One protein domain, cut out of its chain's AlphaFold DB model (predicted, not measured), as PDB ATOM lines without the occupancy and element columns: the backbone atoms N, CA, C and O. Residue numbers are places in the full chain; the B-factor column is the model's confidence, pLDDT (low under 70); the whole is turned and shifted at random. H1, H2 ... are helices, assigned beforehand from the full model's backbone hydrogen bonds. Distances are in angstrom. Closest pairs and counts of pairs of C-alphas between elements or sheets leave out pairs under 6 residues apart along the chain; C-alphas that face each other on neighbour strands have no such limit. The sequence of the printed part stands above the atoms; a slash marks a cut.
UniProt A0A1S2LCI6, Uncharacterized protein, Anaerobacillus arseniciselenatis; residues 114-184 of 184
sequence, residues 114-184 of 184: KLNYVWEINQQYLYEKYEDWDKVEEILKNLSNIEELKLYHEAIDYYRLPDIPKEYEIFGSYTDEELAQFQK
ATOM      1  N   LYS A 114      23.891 -46.894 -34.473       68.50
ATOM      2  CA  LYS A 114      24.475 -47.070 -35.809       68.50
ATOM      3  C   LYS A 114      24.283 -45.821 -36.664       68.50
ATOM      4  O   LYS A 114      25.136 -45.527 -37.487       68.50
ATOM      5  N   LEU A 115      23.177 -45.108 -36.441       66.56
ATOM      6  CA  LEU A 115      22.832 -43.878 -37.146       66.56
ATOM      7  C   LEU A 115      23.836 -42.760 -36.841       66.56
ATOM      8  O   LEU A 115      24.200 -42.014 -37.738       66.56
ATOM      9  N   ASN A 116      24.354 -42.701 -35.612       73.75
ATOM     10  CA  ASN A 116      25.330 -41.689 -35.209       73.75
ATOM     11  C   ASN A 116      26.789 -42.103 -35.436       73.75
ATOM     12  O   ASN A 116      27.701 -41.376 -35.055       73.75
ATOM     13  N   TYR A 117      27.061 -43.250 -36.054       77.38
ATOM     14  CA  TYR A 117      28.438 -43.715 -36.220       77.38
ATOM     15  C   TYR A 117      29.276 -42.821 -37.144       77.38
ATOM     16  O   TYR A 117      30.425 -42.514 -36.824       77.38
ATOM     17  N   VAL A 118      28.710 -42.415 -38.288       82.06
ATOM     18  CA  VAL A 118      29.376 -41.504 -39.237       82.06
ATOM     19  C   VAL A 118      29.740 -40.207 -38.516       82.06
ATOM     20  O   VAL A 118      30.890 -39.766 -38.547       82.06
ATOM     21  N   TRP A 119      28.780 -39.687 -37.754       85.25
ATOM     22  CA  TRP A 119      28.940 -38.524 -36.901       85.25
ATOM     23  C   TRP A 119      30.036 -38.694 -35.833       85.25
ATOM     24  O   TRP A 119      30.900 -37.827 -35.702       85.25
ATOM     25  N   GLU A 120      30.068 -39.815 -35.100       83.81
ATOM     26  CA  GLU A 120      31.092 -40.110 -34.080       83.81
ATOM     27  C   GLU A 120      32.510 -40.157 -34.678       83.81
ATOM     28  O   GLU A 120      33.461 -39.647 -34.073       83.81
ATOM     29  N   ILE A 121      32.675 -40.754 -35.864       85.12
ATOM     30  CA  ILE A 121      33.967 -40.783 -36.565       85.12
ATOM     31  C   ILE A 121      34.395 -39.375 -36.983       85.12
ATOM     32  O   ILE A 121      35.545 -38.994 -36.741       85.12
ATOM     33  N   ASN A 122      33.478 -38.595 -37.553       90.44
ATOM     34  CA  ASN A 122      33.748 -37.231 -37.998       90.44
ATOM     35  C   ASN A 122      34.115 -36.309 -36.829       90.44
ATOM     36  O   ASN A 122      35.098 -35.574 -36.920       90.44
ATOM     37  N   GLN A 123      33.389 -36.392 -35.708       88.69
ATOM     38  CA  GLN A 123      33.706 -35.666 -34.473       88.69
ATOM     39  C   GLN A 123      35.141 -35.907 -34.027       88.69
ATOM     40  O   GLN A 123      35.888 -34.956 -33.795       88.69
ATOM     41  N   GLN A 124      35.542 -37.172 -33.933       84.62
ATOM     42  CA  GLN A 124      36.872 -37.502 -33.449       84.62
ATOM     43  C   GLN A 124      37.965 -37.077 -34.433       84.62
ATOM     44  O   GLN A 124      38.985 -36.539 -34.012       84.62
ATOM     45  N   TYR A 125      37.754 -37.293 -35.732       89.81
ATOM     46  CA  TYR A 125      38.686 -36.855 -36.770       89.81
ATOM     47  C   TYR A 125      38.915 -35.337 -36.740       89.81
ATOM     48  O   TYR A 125      40.058 -34.876 -36.740       89.81
ATOM     49  N   LEU A 126      37.842 -34.550 -36.645       91.69
ATOM     50  CA  LEU A 126      37.951 -33.098 -36.538       91.69
ATOM     51  C   LEU A 126      38.611 -32.674 -35.220       91.69
ATOM     52  O   LEU A 126      39.406 -31.734 -35.224       91.69
ATOM     53  N   TYR A 127      38.328 -33.362 -34.110       88.75
ATOM     54  CA  TYR A 127      38.957 -33.060 -32.824       88.75
ATOM     55  C   TYR A 127      40.467 -33.315 -32.851       88.75
ATOM     56  O   TYR A 127      41.221 -32.490 -32.351       88.75
ATOM     57  N   GLU A 128      40.944 -34.383 -33.493       86.19
ATOM     58  CA  GLU A 128      42.389 -34.601 -33.675       86.19
ATOM     59  C   GLU A 128      43.050 -33.530 -34.560       86.19
ATOM     60  O   GLU A 128      44.232 -33.236 -34.398       86.19
ATOM     61  N   LYS A 129      42.297 -32.925 -35.486       88.88
ATOM     62  CA  LYS A 129      42.795 -31.881 -36.397       88.88
ATOM     63  C   LYS A 129      42.828 -30.490 -35.762       88.88
ATOM     64  O   LYS A 129      43.672 -29.676 -36.135       88.88
ATOM     65  N   TYR A 130      41.890 -30.195 -34.863       90.62
ATOM     66  CA  TYR A 130      41.686 -28.848 -34.320       90.62
ATOM     67  C   TYR A 130      41.907 -28.718 -32.812       90.62
ATOM     68  O   TYR A 130      42.117 -27.599 -32.356       90.62
ATOM     69  N   GLU A 131      41.850 -29.820 -32.062       90.12
ATOM     70  CA  GLU A 131      41.949 -29.878 -30.594       90.12
ATOM     71  C   GLU A 131      40.953 -28.956 -29.854       90.12
ATOM     72  O   GLU A 131      41.181 -28.554 -28.715       90.12
ATOM     73  N   ASP A 132      39.823 -28.637 -30.495       91.44
ATOM     74  CA  ASP A 132      38.812 -27.690 -30.014       91.44
ATOM     75  C   ASP A 132      37.402 -28.233 -30.288       91.44
ATOM     76  O   ASP A 132      36.989 -28.373 -31.441       91.44
ATOM     77  N   TRP A 133      36.662 -28.547 -29.221       87.38
ATOM     78  CA  TRP A 133      35.313 -29.108 -29.320       87.38
ATOM     79  C   TRP A 133      34.274 -28.115 -29.840       87.38
ATOM     80  O   TRP A 133      33.377 -28.536 -30.573       87.38
ATOM     81  N   ASP A 134      34.404 -26.825 -29.528       93.38
ATOM     82  CA  ASP A 134      33.440 -25.813 -29.971       93.38
ATOM     83  C   ASP A 134      33.517 -25.668 -31.494       93.38
ATOM     84  O   ASP A 134      32.502 -25.665 -32.196       93.38
ATOM     85  N   LYS A 135      34.744 -25.671 -32.024       93.25
ATOM     86  CA  LYS A 135      35.000 -25.645 -33.466       93.25
ATOM     87  C   LYS A 135      34.523 -26.912 -34.175       93.25
ATOM     88  O   LYS A 135      33.994 -26.835 -35.283       93.25
ATOM     89  N   VAL A 136      34.718 -28.083 -33.568       91.00
ATOM     90  CA  VAL A 136      34.226 -29.362 -34.110       91.00
ATOM     91  C   VAL A 136      32.705 -29.334 -34.240       91.00
ATOM     92  O   VAL A 136      32.173 -29.676 -35.296       91.00
ATOM     93  N   GLU A 137      32.005 -28.900 -33.192       90.75
ATOM     94  CA  GLU A 137      30.545 -28.836 -33.183       90.75
ATOM     95  C   GLU A 137      30.011 -27.815 -34.199       90.75
ATOM     96  O   GLU A 137      29.034 -28.098 -34.895       90.75
ATOM     97  N   GLU A 138      30.671 -26.662 -34.335       93.62
ATOM     98  CA  GLU A 138      30.334 -25.655 -35.346       93.62
ATOM     99  C   GLU A 138      30.471 -26.202 -36.772       93.62
ATOM    100  O   GLU A 138      29.564 -26.020 -37.586       93.62
ATOM    101  N   ILE A 139      31.576 -26.890 -37.084       93.00
ATOM    102  CA  ILE A 139      31.793 -27.471 -38.416       93.00
ATOM    103  C   ILE A 139      30.695 -28.483 -38.713       93.00
ATOM    104  O   ILE A 139      30.017 -28.363 -39.727       93.00
ATOM    105  N   LEU A 140      30.486 -29.449 -37.818       91.00
ATOM    106  CA  LEU A 140      29.570 -30.556 -38.071       91.00
ATOM    107  C   LEU A 140      28.110 -30.120 -38.204       91.00
ATOM    108  O   LEU A 140      27.394 -30.665 -39.037       91.00
ATOM    109  N   LYS A 141      27.667 -29.114 -37.438       90.94
ATOM    110  CA  LYS A 141      26.304 -28.562 -37.551       90.94
ATOM    111  C   LYS A 141      26.009 -27.932 -38.912       90.94
ATOM    112  O   LYS A 141      24.842 -27.815 -39.275       90.94
ATOM    113  N   ASN A 142      27.044 -27.500 -39.626       92.19
ATOM    114  CA  ASN A 142      26.918 -26.784 -40.891       92.19
ATOM    115  C   ASN A 142      27.159 -27.673 -42.121       92.19
ATOM    116  O   ASN A 142      27.030 -27.181 -43.240       92.19
ATOM    117  N   LEU A 143      27.504 -28.954 -41.942       90.25
ATOM    118  CA  LEU A 143      27.706 -29.880 -43.057       90.25
ATOM    119  C   LEU A 143      26.366 -30.342 -43.631       90.25
ATOM    120  O   LEU A 143      25.447 -30.716 -42.904       90.25
ATOM    121  N   SER A 144      26.278 -30.384 -44.956       89.12
ATOM    122  CA  SER A 144      25.274 -31.198 -45.639       89.12
ATOM    123  C   SER A 144      25.587 -32.693 -45.495       89.12
ATOM    124  O   SER A 144      26.739 -33.077 -45.301       89.12
ATOM    125  N   ASN A 145      24.585 -33.555 -45.689       85.69
ATOM    126  CA  ASN A 145      24.756 -35.015 -45.671       85.69
ATOM    127  C   ASN A 145      25.890 -35.503 -46.596       85.69
ATOM    128  O   ASN A 145      26.653 -36.400 -46.249       85.69
ATOM    129  N   ILE A 146      26.033 -34.896 -47.780       85.50
ATOM    130  CA  ILE A 146      27.085 -35.256 -48.743       85.50
ATOM    131  C   ILE A 146      28.467 -34.843 -48.223       85.50
ATOM    132  O   ILE A 146      29.445 -35.568 -48.404       85.50
ATOM    133  N   GLU A 147      28.579 -33.672 -47.599       88.50
ATOM    134  CA  GLU A 147      29.840 -33.215 -47.007       88.50
ATOM    135  C   GLU A 147      30.216 -34.042 -45.778       88.50
ATOM    136  O   GLU A 147      31.392 -34.344 -45.592       88.50
ATOM    137  N   GLU A 148      29.232 -34.481 -44.995       88.31
ATOM    138  CA  GLU A 148      29.431 -35.414 -43.888       88.31
ATOM    139  C   GLU A 148      30.001 -36.757 -44.375       88.31
ATOM    140  O   GLU A 148      30.971 -37.257 -43.802       88.31
ATOM    141  N   LEU A 149      29.466 -37.310 -45.471       86.88
ATOM    142  CA  LEU A 149      29.980 -38.539 -46.089       86.88
ATOM    143  C   LEU A 149      31.401 -38.365 -46.651       86.88
ATOM    144  O   LEU A 149      32.229 -39.270 -46.543       86.88
ATOM    145  N   LYS A 150      31.720 -37.199 -47.225       88.12
ATOM    146  CA  LYS A 150      33.086 -36.884 -47.684       88.12
ATOM    147  C   LYS A 150      34.067 -36.771 -46.522       88.12
ATOM    148  O   LYS A 150      35.169 -37.304 -46.605       88.12
ATOM    149  N   LEU A 151      33.665 -36.097 -45.446       90.19
ATOM    150  CA  LEU A 151      34.470 -35.979 -44.233       90.19
ATOM    151  C   LEU A 151      34.713 -37.351 -43.600       90.19
ATOM    152  O   LEU A 151      35.818 -37.634 -43.141       90.19
ATOM    153  N   TYR A 152      33.710 -38.224 -43.654       87.94
ATOM    154  CA  TYR A 152      33.832 -39.601 -43.203       87.94
ATOM    155  C   TYR A 152      34.872 -40.380 -44.007       87.94
ATOM    156  O   TYR A 152      35.690 -41.074 -43.406       87.94
ATOM    157  N   HIS A 153      34.912 -40.219 -45.335       85.44
ATOM    158  CA  HIS A 153      35.976 -40.790 -46.168       85.44
ATOM    159  C   HIS A 153      37.365 -40.288 -45.769       85.44
ATOM    160  O   HIS A 153      38.275 -41.088 -45.556       85.44
ATOM    161  N   GLU A 154      37.516 -38.973 -45.600       89.25
ATOM    162  CA  GLU A 154      38.779 -38.378 -45.146       89.25
ATOM    163  C   GLU A 154      39.204 -38.959 -43.788       89.25
ATOM    164  O   GLU A 154      40.374 -39.299 -43.585       89.25
ATOM    165  N   ALA A 155      38.248 -39.143 -42.875       87.69
ATOM    166  CA  ALA A 155      38.480 -39.726 -41.564       87.69
ATOM    167  C   ALA A 155      38.913 -41.199 -41.646       87.69
ATOM    168  O   ALA A 155      39.914 -41.577 -41.033       87.69
ATOM    169  N   ILE A 156      38.204 -42.053 -42.394       85.69
ATOM    170  CA  ILE A 156      38.569 -43.476 -42.502       85.69
ATOM    171  C   ILE A 156      39.917 -43.674 -43.197       85.69
ATOM    172  O   ILE A 156      40.692 -44.526 -42.753       85.69
ATOM    173  N   ASP A 157      40.246 -42.852 -44.197       86.38
ATOM    174  CA  ASP A 157      41.546 -42.873 -44.874       86.38
ATOM    175  C   ASP A 157      42.671 -42.472 -43.917       86.38
ATOM    176  O   ASP A 157      43.701 -43.153 -43.834       86.38
ATOM    177  N   TYR A 158      42.453 -41.415 -43.131       85.88
ATOM    178  CA  TYR A 158      43.381 -40.969 -42.094       85.88
ATOM    179  C   TYR A 158      43.668 -42.082 -41.071       85.88
ATOM    180  O   TYR A 158      44.829 -42.357 -40.753       85.88
ATOM    181  N   TYR A 159      42.633 -42.803 -40.626       80.00
ATOM    182  CA  TYR A 159      42.777 -43.928 -39.694       80.00
ATOM    183  C   TYR A 159      43.188 -45.254 -40.360       80.00
ATOM    184  O   TYR A 159      43.421 -46.244 -39.655       80.00
ATOM    185  N   ARG A 160      43.310 -45.307 -41.696       80.69
ATOM    186  CA  ARG A 160      43.560 -46.531 -42.486       80.69
ATOM    187  C   ARG A 160      42.550 -47.639 -42.183       80.69
ATOM    188  O   ARG A 160      42.913 -48.804 -41.975       80.69
ATOM    189  N   LEU A 161      41.283 -47.259 -42.096       75.06
ATOM    190  CA  LEU A 161      40.175 -48.168 -41.845       75.06
ATOM    191  C   LEU A 161      39.637 -48.709 -43.173       75.06
ATOM    192  O   LEU A 161      39.577 -47.972 -44.151       75.06
ATOM    193  N   PRO A 162      39.251 -49.995 -43.236       72.00
ATOM    194  CA  PRO A 162      38.549 -50.513 -44.403       72.00
ATOM    195  C   PRO A 162      37.152 -49.896 -44.487       72.00
ATOM    196  O   PRO A 162      36.577 -49.543 -43.460       72.00
ATOM    197  N   ASP A 163      36.561 -49.835 -45.675       69.31
ATOM    198  CA  ASP A 163      35.163 -49.426 -45.800       69.31
ATOM    199  C   ASP A 163      34.225 -50.347 -45.015       69.31
ATOM    200  O   ASP A 163      34.496 -51.537 -44.815       69.31
ATOM    201  N   ILE A 164      33.111 -49.787 -44.548       71.00
ATOM    202  CA  ILE A 164      32.140 -50.542 -43.759       71.00
ATOM    203  C   ILE A 164      31.284 -51.404 -44.679       71.00
ATOM    204  O   ILE A 164      30.642 -50.881 -45.591       71.00
ATOM    205  N   PRO A 165      31.210 -52.721 -44.421       65.44
ATOM    206  CA  PRO A 165      30.300 -53.594 -45.142       65.44
ATOM    207  C   PRO A 165      28.848 -53.106 -45.071       65.44
ATOM    208  O   PRO A 165      28.339 -52.738 -44.010       65.44
ATOM    209  N   LYS A 166      28.155 -53.129 -46.213       66.50
ATOM    210  CA  LYS A 166      26.776 -52.625 -46.332       66.50
ATOM    211  C   LYS A 166      25.799 -53.312 -45.372       66.50
ATOM    212  O   LYS A 166      24.807 -52.701 -44.989       66.50
ATOM    213  N   GLU A 167      26.094 -54.541 -44.936       62.38
ATOM    214  CA  GLU A 167      25.242 -55.296 -44.006       62.38
ATOM    215  C   GLU A 167      25.090 -54.636 -42.627       62.38
ATOM    216  O   GLU A 167      24.236 -55.039 -41.836       62.38
ATOM    217  N   TYR A 168      25.918 -53.639 -42.310       63.41
ATOM    218  CA  TYR A 168      25.839 -52.918 -41.045       63.41
ATOM    219  C   TYR A 168      24.797 -51.791 -41.034       63.41
ATOM    220  O   TYR A 168      24.521 -51.272 -39.951       63.41
ATOM    221  N   GLU A 169      24.209 -51.439 -42.188       70.62
ATOM    222  CA  GLU A 169      23.162 -50.405 -42.338       70.62
ATOM    223  C   GLU A 169      23.534 -49.041 -41.726       70.62
ATOM    224  O   GLU A 169      22.673 -48.234 -41.390       70.62
ATOM    225  N   ILE A 170      24.834 -48.763 -41.590       74.25
ATOM    226  CA  ILE A 170      25.350 -47.529 -40.973       74.25
ATOM    227  C   ILE A 170      24.979 -46.301 -41.804       74.25
ATOM    228  O   ILE A 170      24.770 -45.216 -41.278       74.25
ATOM    229  N   PHE A 171      24.820 -46.509 -43.109       76.75
ATOM    230  CA  PHE A 171      24.393 -45.486 -44.044       76.75
ATOM    231  C   PHE A 171      22.875 -45.460 -44.281       76.75
ATOM    232  O   PHE A 171      22.420 -44.826 -45.226       76.75
ATOM    233  N   GLY A 172      22.077 -46.156 -43.464       71.62
ATOM    234  CA  GLY A 172      20.628 -46.274 -43.670       71.62
ATOM    235  C   GLY A 172      19.848 -44.958 -43.556       71.62
ATOM    236  O   GLY A 172      18.689 -44.909 -43.955       71.62
ATOM    237  N   SER A 173      20.462 -43.900 -43.019       73.12
ATOM    238  CA  SER A 173      19.909 -42.541 -42.972       73.12
ATOM    239  C   SER A 173      20.135 -41.729 -44.250       73.12
ATOM    240  O   SER A 173      19.502 -40.687 -44.403       73.12
ATOM    241  N   TYR A 174      21.012 -42.183 -45.148       79.44
ATOM    242  CA  TYR A 174      21.320 -41.502 -46.403       79.44
ATOM    243  C   TYR A 174      20.496 -42.101 -47.544       79.44
ATOM    244  O   TYR A 174      20.241 -43.305 -47.605       79.44
ATOM    245  N   THR A 175      20.074 -41.247 -48.463       81.38
ATOM    246  CA  THR A 175      19.354 -41.628 -49.676       81.38
ATOM    247  C   THR A 175      20.267 -42.361 -50.659       81.38
ATOM    248  O   THR A 175      21.483 -42.162 -50.685       81.38
ATOM    249  N   ASP A 176      19.676 -43.171 -51.540       77.94
ATOM    250  CA  ASP A 176      20.420 -43.863 -52.600       77.94
ATOM    251  C   ASP A 176      21.180 -42.889 -53.520       77.94
ATOM    252  O   ASP A 176      22.239 -43.230 -54.042       77.94
ATOM    253  N   GLU A 177      20.675 -41.665 -53.699       76.56
ATOM    254  CA  GLU A 177      21.313 -40.608 -54.494       76.56
ATOM    255  C   GLU A 177      22.573 -40.057 -53.809       76.56
ATOM    256  O   GLU A 177      23.602 -39.876 -54.465       76.56
ATOM    257  N   GLU A 178      22.525 -39.850 -52.489       78.94
ATOM    258  CA  GLU A 178      23.685 -39.472 -51.671       78.94
ATOM    259  C   GLU A 178      24.724 -40.606 -51.654       78.94
ATOM    260  O   GLU A 178      25.919 -40.367 -51.834       78.94
ATOM    261  N   LEU A 179      24.269 -41.858 -51.554       76.31
ATOM    262  CA  LEU A 179      25.138 -43.039 -51.574       76.31
ATOM    263  C   LEU A 179      25.702 -43.370 -52.963       76.31
ATOM    264  O   LEU A 179      26.765 -43.981 -53.083       76.31
ATOM    265  N   ALA A 180      25.028 -42.967 -54.038       71.88
ATOM    266  CA  ALA A 180      25.549 -43.091 -55.397       71.88
ATOM    267  C   ALA A 180      26.689 -42.096 -55.657       71.88
ATOM    268  O   ALA A 180      27.602 -42.393 -56.429       71.88
ATOM    269  N   GLN A 181      26.662 -40.936 -54.995       64.75
ATOM    270  CA  GLN A 181      27.774 -39.982 -54.993       64.75
ATOM    271  C   GLN A 181      28.938 -40.430 -54.090       64.75
ATOM    272  O   GLN A 181      30.046 -39.937 -54.265       64.75
ATOM    273  N   PHE A 182      28.692 -41.387 -53.187       61.19
ATOM    274  CA  PHE A 182      29.666 -42.035 -52.299       61.19
ATOM    275  C   PHE A 182      30.439 -43.203 -52.960       61.19
ATOM    276  O   PHE A 182      31.550 -43.501 -52.552       61.19
ATOM    277  N   GLN A 183      29.907 -43.868 -54.000       57.22
ATOM    278  CA  GLN A 183      30.541 -45.052 -54.633       57.22
ATOM    279  C   GLN A 183      31.485 -44.753 -55.823       57.22
ATOM    280  O   GLN A 183      31.808 -45.673 -56.581       57.22
ATOM    281  N   LYS A 184      31.903 -43.499 -56.037       45.16
ATOM    282  CA  LYS A 184      32.819 -43.102 -57.126       45.16
ATOM    283  C   LYS A 184      34.171 -42.664 -56.596       45.16
ATOM    284  O   LYS A 184      35.166 -43.001 -57.274       45.16
TER     285      LYS A 184
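Overview. This is residues 114 to 184 of the 184 residues of an uncharacterized protein of Anaerobacillus arseniciselenatis (UniProt A0A1S2LCI6). The longest helix, H3, lies between two others: H1 crosses it on one side, and the short last helix H4 packs on its first residues, 145 to 150, on the other. H2 folds back from the end of H1 and leads to the beginning of H3, while residues 160 to 175 loop widely back from the far end of H3 to H4. The 71 printed residues have four named helices, H1, H2, H3 and H4 along the chain, and no named strand; the class is all helix, with the helix packing mostly crossed. The whole is compact, with a radius of gyration of the C-alphas of 12.1 A, and spans 33 by 25 by 22 A.

Along the chain. H3, residues 145 to 159, is 21.0 A from first to last C-alpha and begins with C-alpha 145 at (24.756, -35.015, -45.671). H1, residues 117 to 130, is 20.0 A long and begins with C-alpha 117 at (28.438, -43.715, -36.220). H2, residues 133 to 141, is 12.2 A long. H4, residues 176 to 182, is 9.4 A long and ends with C-alpha 182 at (29.666, -42.035, -52.299).

Arrangement. H3 and H1 touch, with the C-alphas of Tyr 125 and Ala 155 closest at 5.6 A. Their lines stand at a steep tilt of 65 degrees, the same way. H3 touches H4 with residues 145 to 150 alone; the closest C-alphas are those of Ile 146 and Glu 178, 6.2 A apart. These two run the same way at a steep tilt of 38 degrees. H1 and H2 touch, with the C-alphas of Leu 126 and Val 136 closest at 5.8 A, and run opposite ways at a steep tilt of 46 degrees. H2 and H3 are close but not clearly touching: their closest C-alphas, those of Leu 140 and Glu 148, are 7.6 A apart. H4 is apart from H1 and from H2. In H1, H2, H3 and H4 every O i to N i+4 pair is within hydrogen-bond range.

Size, cuts and confidence. The two C-alphas farthest apart, those of Glu 131 and Asp 176, are 33.8 A apart. The printed part has no cut and ends at residue 184, the chain's last residue. The links from H1 to H2 and from H2 to H3 are tight, with 2 and 3 residues; the link from H3 to H4 is long, with 16 residues. The mean pLDDT of the printed part is 81.2, and the model's confidence is under 70 at residues 114 to 115, 163, 165 to 168 and 181 to 184.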